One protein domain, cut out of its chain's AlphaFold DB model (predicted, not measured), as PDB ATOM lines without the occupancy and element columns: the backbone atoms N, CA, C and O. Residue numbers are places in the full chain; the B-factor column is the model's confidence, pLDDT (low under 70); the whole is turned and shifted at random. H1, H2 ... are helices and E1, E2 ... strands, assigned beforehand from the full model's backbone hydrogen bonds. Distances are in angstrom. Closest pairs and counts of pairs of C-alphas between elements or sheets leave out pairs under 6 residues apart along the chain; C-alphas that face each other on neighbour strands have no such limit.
ATOM      1  N   TYR A 442      -7.478 -17.456 -48.339       81.00
ATOM      2  CA  TYR A 442      -7.434 -18.018 -49.684       81.00
ATOM      3  C   TYR A 442      -6.201 -18.908 -49.824       81.00
ATOM      4  O   TYR A 442      -5.264 -18.798 -49.038       81.00
ATOM      5  N   LEU A 443      -6.214 -19.795 -50.815       79.12
ATOM      6  CA  LEU A 443      -5.045 -20.596 -51.179       79.12
ATOM      7  C   LEU A 443      -4.244 -19.844 -52.239       79.12
ATOM      8  O   LEU A 443      -4.842 -19.246 -53.134       79.12
ATOM      9  N   ASP A 444      -2.915 -19.898 -52.178       75.94
ATOM     10  CA  ASP A 444      -2.057 -19.221 -53.162       75.94
ATOM     11  C   ASP A 444      -2.282 -19.758 -54.584       75.94
ATOM     12  O   ASP A 444      -2.213 -19.004 -55.553       75.94
ATOM     13  N   SER A 445      -2.628 -21.045 -54.711       75.06
ATOM     14  CA  SER A 445      -3.022 -21.659 -55.985       75.06
ATOM     15  C   SER A 445      -4.388 -21.195 -56.505       75.06
ATOM     16  O   SER A 445      -4.666 -21.344 -57.695       75.06
ATOM     17  N   LEU A 446      -5.244 -20.623 -55.648       76.06
ATOM     18  CA  LEU A 446      -6.593 -20.182 -56.007       76.06
ATOM     19  C   LEU A 446      -7.018 -18.899 -55.256       76.06
ATOM     20  O   LEU A 446      -7.968 -18.910 -54.465       76.06
ATOM     21  N   PRO A 447      -6.371 -17.750 -55.525       74.81
ATOM     22  CA  PRO A 447      -6.574 -16.512 -54.767       74.81
ATOM     23  C   PRO A 447      -7.965 -15.890 -54.951       74.81
ATOM     24  O   PRO A 447      -8.354 -15.014 -54.180       74.81
ATOM     25  N   ALA A 448      -8.721 -16.313 -55.968       76.00
ATOM     26  CA  ALA A 448     -10.086 -15.859 -56.231       76.00
ATOM     27  C   ALA A 448     -11.140 -16.527 -55.321       76.00
ATOM     28  O   ALA A 448     -12.204 -15.949 -55.107       76.00
ATOM     29  N   ALA A 449     -10.849 -17.699 -54.744       77.88
ATOM     30  CA  ALA A 449     -11.758 -18.428 -53.853       77.88
ATOM     31  C   ALA A 449     -11.582 -17.981 -52.389       77.88
ATOM     32  O   ALA A 449     -11.168 -18.746 -51.517       77.88
ATOM     33  N   LYS A 450     -11.854 -16.699 -52.128       82.69
ATOM     34  CA  LYS A 450     -11.664 -16.070 -50.816       82.69
ATOM     35  C   LYS A 450     -12.831 -16.376 -49.876       82.69
ATOM     36  O   LYS A 450     -13.982 -16.153 -50.238       82.69
ATOM     37  N   THR A 451     -12.548 -16.816 -48.651       78.19
ATOM     38  CA  THR A 451     -13.582 -17.114 -47.646       78.19
ATOM     39  C   THR A 451     -13.157 -16.708 -46.229       78.19
ATOM     40  O   THR A 451     -11.995 -16.888 -45.862       78.19
ATOM     41  N   PRO A 452     -14.068 -16.175 -45.391       75.94
ATOM     42  CA  PRO A 452     -13.802 -15.949 -43.969       75.94
ATOM     43  C   PRO A 452     -13.909 -17.227 -43.111       75.94
ATOM     44  O   PRO A 452     -13.639 -17.192 -41.907       75.94
ATOM     45  N   SER A 453     -14.331 -18.354 -43.701       79.88
ATOM     46  CA  SER A 453     -14.566 -19.626 -43.014       79.88
ATOM     47  C   SER A 453     -13.381 -20.579 -43.167       79.88
ATOM     48  O   SER A 453     -13.032 -21.007 -44.269       79.88
ATOM     49  N   LEU A 454     -12.800 -20.974 -42.035       75.94
ATOM     50  CA  LEU A 454     -11.714 -21.953 -41.960       75.94
ATOM     51  C   LEU A 454     -12.199 -23.355 -42.346       75.94
ATOM     52  O   LEU A 454     -11.435 -24.120 -42.942       75.94
ATOM     53  N   THR A 455     -13.465 -23.683 -42.050       76.75
ATOM     54  CA  THR A 455     -14.101 -24.935 -42.493       76.75
ATOM     55  C   THR A 455     -14.267 -24.956 -44.005       76.75
ATOM     56  O   THR A 455     -13.901 -25.939 -44.648       76.75
ATOM     57  N   GLN A 456     -14.779 -23.867 -44.587       80.88
ATOM     58  CA  GLN A 456     -15.000 -23.781 -46.029       80.88
ATOM     59  C   GLN A 456     -13.669 -23.824 -46.785       80.88
ATOM     60  O   GLN A 456     -13.541 -24.590 -47.735       80.88
ATOM     61  N   LEU A 457     -12.642 -23.117 -46.301       81.25
ATOM     62  CA  LEU A 457     -11.291 -23.187 -46.864       81.25
ATOM     63  C   LEU A 457     -10.725 -24.615 -46.836       81.25
ATOM     64  O   LEU A 457     -10.112 -25.064 -47.800       81.25
ATOM     65  N   ARG A 458     -10.961 -25.368 -45.754       79.56
ATOM     66  CA  ARG A 458     -10.510 -26.764 -45.661       79.56
ATOM     67  C   ARG A 458     -11.253 -27.665 -46.647       79.56
ATOM     68  O   ARG A 458     -10.641 -28.537 -47.255       79.56
ATOM     69  N   ARG A 459     -12.554 -27.439 -46.836       80.81
ATOM     70  CA  ARG A 459     -13.368 -28.153 -47.832       80.81
ATOM     71  C   ARG A 459     -12.914 -27.857 -49.265       80.81
ATOM     72  O   ARG A 459     -12.865 -28.783 -50.065       80.81
ATOM     73  N   ILE A 460     -12.516 -26.617 -49.561       80.81
ATOM     74  CA  ILE A 460     -11.925 -26.233 -50.856       80.81
ATOM     75  C   ILE A 460     -10.687 -27.086 -51.151       80.81
ATOM     76  O   ILE A 460     -10.605 -27.701 -52.211       80.81
ATOM     77  N   VAL A 461      -9.770 -27.201 -50.186       81.25
ATOM     78  CA  VAL A 461      -8.549 -28.012 -50.333       81.25
ATOM     79  C   VAL A 461      -8.878 -29.478 -50.612       81.25
ATOM     80  O   VAL A 461      -8.297 -30.074 -51.516       81.25
ATOM     81  N   VAL A 462      -9.829 -30.057 -49.873       79.12
ATOM     82  CA  VAL A 462     -10.240 -31.457 -50.068       79.12
ATOM     83  C   VAL A 462     -10.830 -31.667 -51.465       79.12
ATOM     84  O   VAL A 462     -10.466 -32.632 -52.137       79.12
ATOM     85  N   LEU A 463     -11.687 -30.758 -51.941       79.12
ATOM     86  CA  LEU A 463     -12.237 -30.845 -53.297       79.12
ATOM     87  C   LEU A 463     -11.149 -30.751 -54.367       79.12
ATOM     88  O   LEU A 463     -11.160 -31.541 -55.310       79.12
ATOM     89  N   MET A 464     -10.198 -29.827 -54.212       78.62
ATOM     90  CA  MET A 464      -9.081 -29.675 -55.148       78.62
ATOM     91  C   MET A 464      -8.199 -30.929 -55.196       78.62
ATOM     92  O   MET A 464      -7.774 -31.336 -56.272       78.62
ATOM     93  N   GLN A 465      -7.965 -31.579 -54.054       76.50
ATOM     94  CA  GLN A 465      -7.191 -32.822 -53.984       76.50
ATOM     95  C   GLN A 465      -7.914 -34.015 -54.616       76.50
ATOM     96  O   GLN A 465      -7.269 -34.878 -55.205       76.50
ATOM     97  N   GLN A 466      -9.242 -34.077 -54.505       74.19
ATOM     98  CA  GLN A 466     -10.034 -35.168 -55.076       74.19
ATOM     99  C   GLN A 466     -10.284 -35.011 -56.578       74.19
ATOM    100  O   GLN A 466     -10.476 -36.005 -57.274       74.19
ATOM    101  N   LYS A 467     -10.291 -33.774 -57.085       73.44
ATOM    102  CA  LYS A 467     -10.549 -33.462 -58.497       73.44
ATOM    103  C   LYS A 467      -9.449 -32.572 -59.100       73.44
ATOM    104  O   LYS A 467      -9.760 -31.505 -59.627       73.44
ATOM    105  N   PRO A 468      -8.174 -33.004 -59.087       65.31
ATOM    106  CA  PRO A 468      -7.043 -32.160 -59.480       65.31
ATOM    107  C   PRO A 468      -7.073 -31.736 -60.959       65.31
ATOM    108  O   PRO A 468      -6.502 -30.711 -61.318       65.31
ATOM    109  N   SER A 469      -7.763 -32.497 -61.817       60.50
ATOM    110  CA  SER A 469      -7.831 -32.257 -63.267       60.50
ATOM    111  C   SER A 469      -9.058 -31.449 -63.715       60.50
ATOM    112  O   SER A 469      -9.152 -31.086 -64.887       60.50
ATOM    113  N   GLN A 470     -10.018 -31.183 -62.821       68.62
ATOM    114  CA  GLN A 470     -11.263 -30.491 -63.160       68.62
ATOM    115  C   GLN A 470     -11.125 -28.999 -62.821       68.62
ATOM    116  O   GLN A 470     -11.019 -28.629 -61.654       68.62
ATOM    117  N   LYS A 471     -11.128 -28.124 -63.837       69.44
ATOM    118  CA  LYS A 471     -11.178 -26.668 -63.621       69.44
ATOM    119  C   LYS A 471     -12.576 -26.286 -63.133       69.44
ATOM    120  O   LYS A 471     -13.487 -26.149 -63.939       69.44
ATOM    121  N   ILE A 472     -12.734 -26.159 -61.820       72.88
ATOM    122  CA  ILE A 472     -13.964 -25.675 -61.184       72.88
ATOM    123  C   ILE A 472     -13.836 -24.160 -61.008       72.88
ATOM    124  O   ILE A 472     -12.803 -23.680 -60.531       72.88
ATOM    125  N   ASP A 473     -14.867 -23.407 -61.391       80.38
ATOM    126  CA  ASP A 473     -14.893 -21.957 -61.198       80.38
ATOM    127  C   ASP A 473     -14.832 -21.604 -59.693       80.38
ATOM    128  O   ASP A 473     -15.532 -22.226 -58.891       80.38
ATOM    129  N   PRO A 474     -14.033 -20.608 -59.261       77.69
ATOM    130  CA  PRO A 474     -13.922 -20.233 -57.851       77.69
ATOM    131  C   PRO A 474     -15.251 -19.913 -57.150       77.69
ATOM    132  O   PRO A 474     -15.377 -20.191 -55.955       77.69
ATOM    133  N   LYS A 475     -16.250 -19.344 -57.847       77.62
ATOM    134  CA  LYS A 475     -17.562 -19.053 -57.237       77.62
ATOM    135  C   LYS A 475     -18.373 -20.328 -57.055       77.62
ATOM    136  O   LYS A 475     -18.959 -20.531 -55.993       77.62
ATOM    137  N   GLU A 476     -18.359 -21.200 -58.057       77.19
ATOM    138  CA  GLU A 476     -18.973 -22.526 -57.975       77.19
ATOM    139  C   GLU A 476     -18.327 -23.361 -56.859       77.19
ATOM    140  O   GLU A 476     -19.019 -23.982 -56.056       77.19
ATOM    141  N   MET A 477     -17.005 -23.277 -56.707       75.19
ATOM    142  CA  MET A 477     -16.262 -23.954 -55.646       75.19
ATOM    143  C   MET A 477     -16.654 -23.464 -54.243       75.19
ATOM    144  O   MET A 477     -16.813 -24.269 -53.321       75.19
ATOM    145  N   LEU A 478     -16.857 -22.157 -54.061       77.81
ATOM    146  CA  LEU A 478     -17.358 -21.598 -52.801       77.81
ATOM    147  C   LEU A 478     -18.781 -22.087 -52.496       77.81
ATOM    148  O   LEU A 478     -19.072 -22.446 -51.353       77.81
ATOM    149  N   LEU A 479     -19.646 -22.171 -53.509       78.50
ATOM    150  CA  LEU A 479     -21.003 -22.703 -53.362       78.50
ATOM    151  C   LEU A 479     -20.983 -24.190 -52.988       78.50
ATOM    152  O   LEU A 479     -21.605 -24.574 -51.999       78.50
ATOM    153  N   MET A 480     -20.200 -25.015 -53.684       72.25
ATOM    154  CA  MET A 480     -20.078 -26.451 -53.396       72.25
ATOM    155  C   MET A 480     -19.551 -26.737 -51.983       72.25
ATOM    156  O   MET A 480     -19.918 -27.732 -51.367       72.25
ATOM    157  N   THR A 481     -18.690 -25.866 -51.455       74.12
ATOM    158  CA  THR A 481     -18.068 -26.032 -50.128       74.12
ATOM    159  C   THR A 481     -18.866 -25.406 -48.987       74.12
ATOM    160  O   THR A 481     -18.526 -25.610 -47.815       74.12
ATOM    161  N   SER A 482     -19.935 -24.669 -49.305       71.75
ATOM    162  CA  SER A 482     -20.842 -24.088 -48.312       71.75
ATOM    163  C   SER A 482     -21.634 -25.162 -47.554       71.75
ATOM    164  O   SER A 482     -21.866 -25.023 -46.354       71.75
ATOM    165  N   MET A 483     -21.937 -26.287 -48.209       66.75
ATOM    166  CA  MET A 483     -22.586 -27.450 -47.599       66.75
ATOM    167  C   MET A 483     -21.569 -28.469 -47.068       66.75
ATOM    168  O   MET A 483     -20.392 -28.460 -47.442       66.75
ATOM    169  N   HIS A 484     -22.008 -29.345 -46.156       62.81
ATOM    170  CA  HIS A 484     -21.190 -30.476 -45.707       62.81
ATOM    171  C   HIS A 484     -20.901 -31.393 -46.894       62.81
ATOM    172  O   HIS A 484     -21.811 -31.899 -47.543       62.81
ATOM    173  N   LEU A 485     -19.618 -31.589 -47.183       60.78
ATOM    174  CA  LEU A 485     -19.200 -32.530 -48.210       60.78
ATOM    175  C   LEU A 485     -19.238 -33.949 -47.625       60.78
ATOM    176  O   LEU A 485     -18.789 -34.130 -46.493       60.78
ATOM    177  N   PRO A 486     -19.687 -34.966 -48.381       54.25
ATOM    178  CA  PRO A 486     -19.835 -36.344 -47.896       54.25
ATOM    179  C   PRO A 486     -18.495 -37.078 -47.685       54.25
ATOM    180  O   PRO A 486     -18.457 -38.302 -47.591       54.25
ATOM    181  N   PHE A 487     -17.377 -36.352 -47.634       58.50
ATOM    182  CA  PHE A 487     -16.035 -36.917 -47.582       58.50
ATOM    183  C   PHE A 487     -15.436 -36.771 -46.179       58.50
ATOM    184  O   PHE A 487     -15.535 -35.694 -45.584       58.50
ATOM    185  N   PRO A 488     -14.765 -37.812 -45.647       56.75
ATOM    186  CA  PRO A 488     -14.084 -37.708 -44.364       56.75
ATOM    187  C   PRO A 488     -13.018 -36.610 -44.443       56.75
ATOM    188  O   PRO A 488     -12.210 -36.587 -45.374       56.75
ATOM    189  N   MET A 489     -13.019 -35.684 -43.477       60.47
ATOM    190  CA  MET A 489     -12.039 -34.597 -43.441       60.47
ATOM    191  C   MET A 489     -10.628 -35.171 -43.250       60.47
ATOM    192  O   MET A 489     -10.227 -35.493 -42.132       60.47
ATOM    193  N   GLN A 490      -9.873 -35.271 -44.342       62.91
ATOM    194  CA  GLN A 490      -8.479 -35.718 -44.336       62.91
ATOM    195  C   GLN A 490      -7.578 -34.738 -43.562       62.91
ATOM    196  O   GLN A 490      -7.977 -33.599 -43.264       62.91
ATOM    197  N   GLU A 491      -6.368 -35.184 -43.198       64.94
ATOM    198  CA  GLU A 491      -5.389 -34.312 -42.540       64.94
ATOM    199  C   GLU A 491      -5.132 -33.057 -43.395       64.94
ATOM    200  O   GLU A 491      -4.969 -33.169 -44.612       64.94
ATOM    201  N   PRO A 492      -5.126 -31.851 -42.797       72.12
ATOM    202  CA  PRO A 492      -4.998 -30.626 -43.575       72.12
ATOM    203  C   PRO A 492      -3.637 -30.529 -44.273       72.12
ATOM    204  O   PRO A 492      -2.602 -30.855 -43.688       72.12
ATOM    205  N   SER A 493      -3.639 -30.043 -45.514       78.06
ATOM    206  CA  SER A 493      -2.421 -29.891 -46.313       78.06
ATOM    207  C   SER A 493      -1.518 -28.760 -45.803       78.06
ATOM    208  O   SER A 493      -1.953 -27.823 -45.131       78.06
ATOM    209  N   THR A 494      -0.242 -28.805 -46.190       78.50
ATOM    210  CA  THR A 494       0.729 -27.719 -45.966       78.50
ATOM    211  C   THR A 494       0.226 -26.376 -46.507       78.50
ATOM    212  O   THR A 494       0.421 -25.339 -45.878       78.50
ATOM    213  N   GLU A 495      -0.451 -26.395 -47.656       77.56
ATOM    214  CA  GLU A 495      -1.004 -25.206 -48.307       77.56
ATOM    215  C   GLU A 495      -2.157 -24.593 -47.497       77.56
ATOM    216  O   GLU A 495      -2.183 -23.385 -47.278       77.56
ATOM    217  N   TYR A 496      -3.041 -25.433 -46.943       82.12
ATOM    218  CA  TYR A 496      -4.070 -24.992 -46.001       82.12
ATOM    219  C   TYR A 496      -3.459 -24.314 -44.771       82.12
ATOM    220  O   TYR A 496      -3.892 -23.236 -44.364       82.12
ATOM    221  N   PHE A 497      -2.437 -24.932 -44.171       82.00
ATOM    222  CA  PHE A 497      -1.808 -24.368 -42.983       82.00
ATOM    223  C   PHE A 497      -1.066 -23.060 -43.266       82.00
ATOM    224  O   PHE A 497      -1.101 -22.167 -42.422       82.00
ATOM    225  N   ASN A 498      -0.447 -22.912 -44.440       79.12
ATOM    226  CA  ASN A 498       0.140 -21.639 -44.861       79.12
ATOM    227  C   ASN A 498      -0.927 -20.540 -44.931       79.12
ATOM    228  O   ASN A 498      -0.751 -19.498 -44.297       79.12
ATOM    229  N   ALA A 499      -2.054 -20.810 -45.597       75.50
ATOM    230  CA  ALA A 499      -3.136 -19.846 -45.798       75.50
ATOM    231  C   ALA A 499      -3.702 -19.269 -44.489       75.50
ATOM    232  O   ALA A 499      -4.093 -18.104 -44.438       75.50
ATOM    233  N   ILE A 500      -3.727 -20.059 -43.412       74.88
ATOM    234  CA  ILE A 500      -4.323 -19.646 -42.130       74.88
ATOM    235  C   ILE A 500      -3.291 -19.187 -41.088       74.88
ATOM    236  O   ILE A 500      -3.678 -18.622 -40.061       74.88
ATOM    237  N   SER A 501      -1.994 -19.416 -41.340       72.00
ATOM    238  CA  SER A 501      -0.890 -19.118 -40.409       72.00
ATOM    239  C   SER A 501      -0.717 -17.632 -40.092       72.00
ATOM    240  O   SER A 501      -0.220 -17.293 -39.020       72.00
ATOM    241  N   GLY A 502      -1.181 -16.747 -40.980       65.88
ATOM    242  CA  GLY A 502      -1.102 -15.295 -40.809       65.88
ATOM    243  C   GLY A 502      -2.097 -14.703 -39.803       65.88
ATOM    244  O   GLY A 502      -1.999 -13.522 -39.483       65.88
ATOM    245  N   CYS A 503      -3.049 -15.488 -39.288       68.69
ATOM    246  CA  CYS A 503      -4.034 -15.018 -38.316       68.69
ATOM    247  C   CYS A 503      -3.812 -15.667 -36.943       68.69
ATOM    248  O   CYS A 503      -3.886 -16.886 -36.782       68.69
ATOM    249  N   SER A 504      -3.588 -14.834 -35.922       65.12
ATOM    250  CA  SER A 504      -3.316 -15.274 -34.545       65.12
ATOM    251  C   SER A 504      -4.495 -16.008 -33.899       65.12
ATOM    252  O   SER A 504      -4.293 -16.864 -33.038       65.12
ATOM    253  N   THR A 505      -5.727 -15.728 -34.337       65.25
ATOM    254  CA  THR A 505      -6.933 -16.389 -33.813       65.25
ATOM    255  C   THR A 505      -7.250 -17.712 -34.508       65.25
ATOM    256  O   THR A 505      -7.985 -18.516 -33.935       65.25
ATOM    257  N   SER A 506      -6.638 -17.997 -35.668       65.94
ATOM    258  CA  SER A 506      -6.772 -19.291 -36.355       65.94
ATOM    259  C   SER A 506      -6.378 -20.449 -35.450       65.94
ATOM    260  O   SER A 506      -6.997 -21.502 -35.523       65.94
ATOM    261  N   TYR A 507      -5.399 -20.240 -34.560       66.31
ATOM    262  CA  TYR A 507      -4.939 -21.240 -33.599       66.31
ATOM    263  C   TYR A 507      -6.070 -21.798 -32.729       66.31
ATOM    264  O   TYR A 507      -6.173 -23.003 -32.527       66.31
ATOM    265  N   ILE A 508      -6.939 -20.916 -32.237       66.00
ATOM    266  CA  ILE A 508      -8.059 -21.294 -31.371       66.00
ATOM    267  C   ILE A 508      -9.058 -22.127 -32.175       66.00
ATOM    268  O   ILE A 508      -9.495 -23.183 -31.729       66.00
ATOM    269  N   CYS A 509      -9.354 -21.690 -33.397       63.72
ATOM    270  CA  CYS A 509     -10.312 -22.364 -34.261       63.72
ATOM    271  C   CYS A 509      -9.806 -23.741 -34.728       63.72
ATOM    272  O   CYS A 509     -10.585 -24.685 -34.794       63.72
ATOM    273  N   VAL A 510      -8.507 -23.911 -35.002       68.31
ATOM    274  CA  VAL A 510      -7.958 -25.219 -35.413       68.31
ATOM    275  C   VAL A 510      -7.849 -26.226 -34.265       68.31
ATOM    276  O   VAL A 510      -7.907 -27.431 -34.517       68.31
ATOM    277  N   GLU A 511      -7.707 -25.770 -33.013       66.88
ATOM    278  CA  GLU A 511      -7.821 -26.644 -31.835       66.88
ATOM    279  C   GLU A 511      -9.246 -27.196 -31.716       66.88
ATOM    280  O   GLU A 511      -9.416 -28.400 -31.536       66.88
ATOM    281  N   GLU A 512     -10.263 -26.349 -31.903       65.19
ATOM    282  CA  GLU A 512     -11.676 -26.759 -31.887       65.19
ATOM    283  C   GLU A 512     -12.018 -27.718 -33.039       65.19
ATOM    284  O   GLU A 512     -12.827 -28.625 -32.876       65.19
ATOM    285  N   MET A 513     -11.336 -27.589 -34.180       66.12
ATOM    286  CA  MET A 513     -11.444 -28.516 -35.314       66.12
ATOM    287  C   MET A 513     -10.623 -29.810 -35.146       66.12
ATOM    288  O   MET A 513     -10.541 -30.609 -36.083       66.12
ATOM    289  N   GLY A 514      -9.962 -30.009 -33.998       67.56
ATOM    290  CA  GLY A 514      -9.180 -31.211 -33.689       67.56
ATOM    291  C   GLY A 514      -7.853 -31.344 -34.448       67.56
ATOM    292  O   GLY A 514      -7.223 -32.397 -34.397       67.56
ATOM    293  N   ILE A 515      -7.399 -30.294 -35.142       73.31
ATOM    294  CA  ILE A 515      -6.191 -30.296 -35.996       73.31
ATOM    295  C   ILE A 515      -5.060 -29.401 -35.463       73.31
ATOM    296  O   ILE A 515      -4.020 -29.236 -36.106       73.31
ATOM    297  N   GLY A 516      -5.224 -28.838 -34.266       69.25
ATOM    298  CA  GLY A 516      -4.290 -27.864 -33.704       69.25
ATOM    299  C   GLY A 516      -2.886 -28.404 -33.381       69.25
ATOM    300  O   GLY A 516      -1.903 -27.666 -33.461       69.25
ATOM    301  N   PHE A 517      -2.725 -29.710 -33.129       75.75
ATOM    302  CA  PHE A 517      -1.392 -30.329 -33.014       75.75
ATOM    303  C   PHE A 517      -0.600 -30.261 -34.332       75.75
ATOM    304  O   PHE A 517       0.567 -29.862 -34.340       75.75
ATOM    305  N   SER A 518      -1.238 -30.607 -35.452       76.75
ATOM    306  CA  SER A 518      -0.611 -30.576 -36.778       76.75
ATOM    307  C   SER A 518      -0.313 -29.141 -37.218       76.75
ATOM    308  O   SER A 518       0.776 -28.871 -37.728       76.75
ATOM    309  N   PHE A 519      -1.214 -28.202 -36.913       75.31
ATOM    310  CA  PHE A 519      -1.000 -26.779 -37.177       75.31
ATOM    311  C   PHE A 519       0.170 -26.195 -36.372       75.31
ATOM    312  O   PHE A 519       1.040 -25.546 -36.953       75.31
ATOM    313  N   ARG A 520       0.261 -26.483 -35.063       71.44
ATOM    314  CA  ARG A 520       1.408 -26.100 -34.212       71.44
ATOM    315  C   ARG A 520       2.733 -26.516 -34.838       71.44
ATOM    316  O   ARG A 520       3.623 -25.692 -35.031       71.44
ATOM    317  N   ARG A 521       2.837 -27.798 -35.199       76.75
ATOM    318  CA  ARG A 521       4.052 -28.371 -35.785       76.75
ATOM    319  C   ARG A 521       4.409 -27.715 -37.121       76.75
ATOM    320  O   ARG A 521       5.588 -27.617 -37.455       76.75
ATOM    321  N   HIS A 522       3.410 -27.295 -37.895       73.50
ATOM    322  CA  HIS A 522       3.613 -26.576 -39.151       73.50
ATOM    323  C   HIS A 522       4.135 -25.151 -38.929       73.50
ATOM    324  O   HIS A 522       5.153 -24.783 -39.515       73.50
ATOM    325  N   VAL A 523       3.517 -24.381 -38.030       67.19
ATOM    326  CA  VAL A 523       3.961 -23.015 -37.689       67.19
ATOM    327  C   VAL A 523       5.377 -23.021 -37.106       67.19
ATOM    328  O   VAL A 523       6.207 -22.210 -37.509       67.19
ATOM    329  N   GLU A 524       5.703 -23.988 -36.243       70.00
ATOM    330  CA  GLU A 524       7.066 -24.180 -35.727       70.00
ATOM    331  C   GLU A 524       8.083 -24.428 -36.852       70.00
ATOM    332  O   GLU A 524       9.188 -23.885 -36.825       70.00
ATOM    333  N   LYS A 525       7.727 -25.226 -37.868       73.31
ATOM    334  CA  LYS A 525       8.593 -25.458 -39.036       73.31
ATOM    335  C   LYS A 525       8.772 -24.198 -39.883       73.31
ATOM    336  O   LYS A 525       9.880 -23.970 -40.360       73.31
ATOM    337  N   LEU A 526       7.717 -23.403 -40.077       64.12
ATOM    338  CA  LEU A 526       7.795 -22.128 -40.798       64.12
ATOM    339  C   LEU A 526       8.697 -21.128 -40.066       64.12
ATOM    340  O   LEU A 526       9.577 -20.535 -40.683       64.12
ATOM    341  N   TRP A 527       8.547 -21.007 -38.745       60.44
ATOM    342  CA  TRP A 527       9.420 -20.173 -37.914       60.44
ATOM    343  C   TRP A 527      10.883 -20.609 -37.998       60.44
ATOM    344  O   TRP A 527      11.766 -19.777 -38.181       60.44
ATOM    345  N   MET A 528      11.142 -21.917 -37.938       61.69
ATOM    346  CA  MET A 528      12.498 -22.463 -38.051       61.69
ATOM    347  C   MET A 528      13.123 -22.269 -39.438       61.69
ATOM    348  O   MET A 528      14.344 -22.186 -39.531       61.69
ATOM    349  N   LYS A 529      12.316 -22.197 -40.504       60.88
ATOM    350  CA  LYS A 529      12.787 -21.915 -41.871       60.88
ATOM    351  C   LYS A 529      13.077 -20.435 -42.124       60.88
ATOM    352  O   LYS A 529      13.936 -20.143 -42.944       60.88
ATOM    353  N   ASN A 530      12.386 -19.530 -41.431       54.34
ATOM    354  CA  ASN A 530      12.515 -18.081 -41.621       54.34
ATOM    355  C   ASN A 530      13.512 -17.418 -40.650       54.34
ATOM    356  O   ASN A 530      13.646 -16.196 -40.652       54.34
ATOM    357  N   LEU A 531      14.213 -18.201 -39.819       46.41
ATOM    358  CA  LEU A 531      15.332 -17.720 -39.005       46.41
ATOM    359  C   LEU A 531      16.545 -17.446 -39.915       46.41
ATOM    360  O   LEU A 531      16.952 -18.355 -40.644       46.41
ATOM    361  N   PRO A 532      17.142 -16.239 -39.887       42.44
ATOM    362  CA  PRO A 532      18.323 -15.947 -40.689       42.44
ATOM    363  C   PRO A 532      19.481 -16.889 -40.312       42.44
ATOM    364  O   PRO A 532      19.600 -17.280 -39.144       42.44
TER     365      PRO A 532
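Overview. This is residues 442 to 532 of the 570 residues of the protein "ERI-6 variant c" of Caenorhabditis elegans (UniProt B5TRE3). Picture two helical groups with a short helix between them: at one end H1 and H2 cross, with the strand E1 near them, at the other end H4 and H5 fold back on each other as a helical hairpin, and H3 bridges the two by touching H1 and H5. The far end of H5 and the tail after it, residues 527 to 532, stick out from the body. The printed part has 91 residues with one named strand and five named helices, in the order E1, H1, H2, H3, H4, H5; the class is mostly helix, and E1 pairs with no named strand. The whole is compact, with a radius of gyration of the C-alphas of 13.5 A, and the C-alphas span 40 by 28 by 21 A.

Arrangement. Start with the strand E1, residues 446 to 451, and look for its nearest approach to H2, the helix of residues 474 to 482: the closest C-alphas, of Ala 449 and Pro 474, are 4.9 A apart. Go next to H1, residues 454 to 466, which touches H2 with residues 456 to 460 alone; the closest C-alphas are those of Gln 456 and Thr 481, 5.6 A apart. H1 and H2 run opposite ways at a steep tilt of 68 degrees, only just short of about perpendicular. Look then at H3, residues 494 to 501, which touches H1 at a shallow tilt of 15 degrees, opposite ways; the closest C-alphas, of Arg 458 and Tyr 496, are 6.7 A apart. H3 also touches H5, residues 516 to 529, about perpendicular at 89 degrees; here H5 uses residues 519 to 523 alone, and the closest C-alphas, of Phe 497 and Phe 519, are 6.3 A apart. H4, residues 506 to 512, forms a helical hairpin with H5: they touch at a shallow tilt of 29 degrees, opposite ways, with H5 residues 516 to 519 alone, and the closest C-alphas, of Val 510 and Gly 516, are 4.8 A apart. The helix packing is part aligned, part crossed: two of these four touching pairs of helices are at a shallow tilt. H1 and H4 are close but not clearly touching, with the C-alphas of Leu 454 and Cys 509 closest at 7.8 A. Among the pairs that are apart are H1 and H5, H2 and H3, and E1 and H3. In the backbones of H1, H2, H3, H4 and H5, every O i to N i+4 pair is within hydrogen-bond range.

Along the chain. Find C-alpha 446 at (-6.593, -20.182, -56.007); from there E1 runs 11.3 A to C-alpha 451. H1 begins at C-alpha 454, at (-11.714, -21.953, -41.960), and runs 18.7 A to C-alpha 466. H2 covers 12.4 A from C-alpha 474 to 482, H3 10.4 A from 494 to 501, and H4 10.0 A from 506 to 512. H5, the longest helix with 14 residues, runs 19.8 A from C-alpha 516 to C-alpha 529 at (12.787, -21.915, -41.871).

Size, cuts and confidence. The two C-alphas farthest apart are those of Pro 486 and Pro 532, at 43.9 A. The printed part, residues 442 to 532, has no cut. The link from H2 to H3 is long, with 11 residues; H1 to H2 is short with 7, and the other three links are tight. Residues 527 to 532, of which 527 to 529 belong to H5, stand free. The mean pLDDT of the printed part is 71.5, and 35 residues are under 70, among them residues 483 to 491, 502 to 514 and 526 to 532.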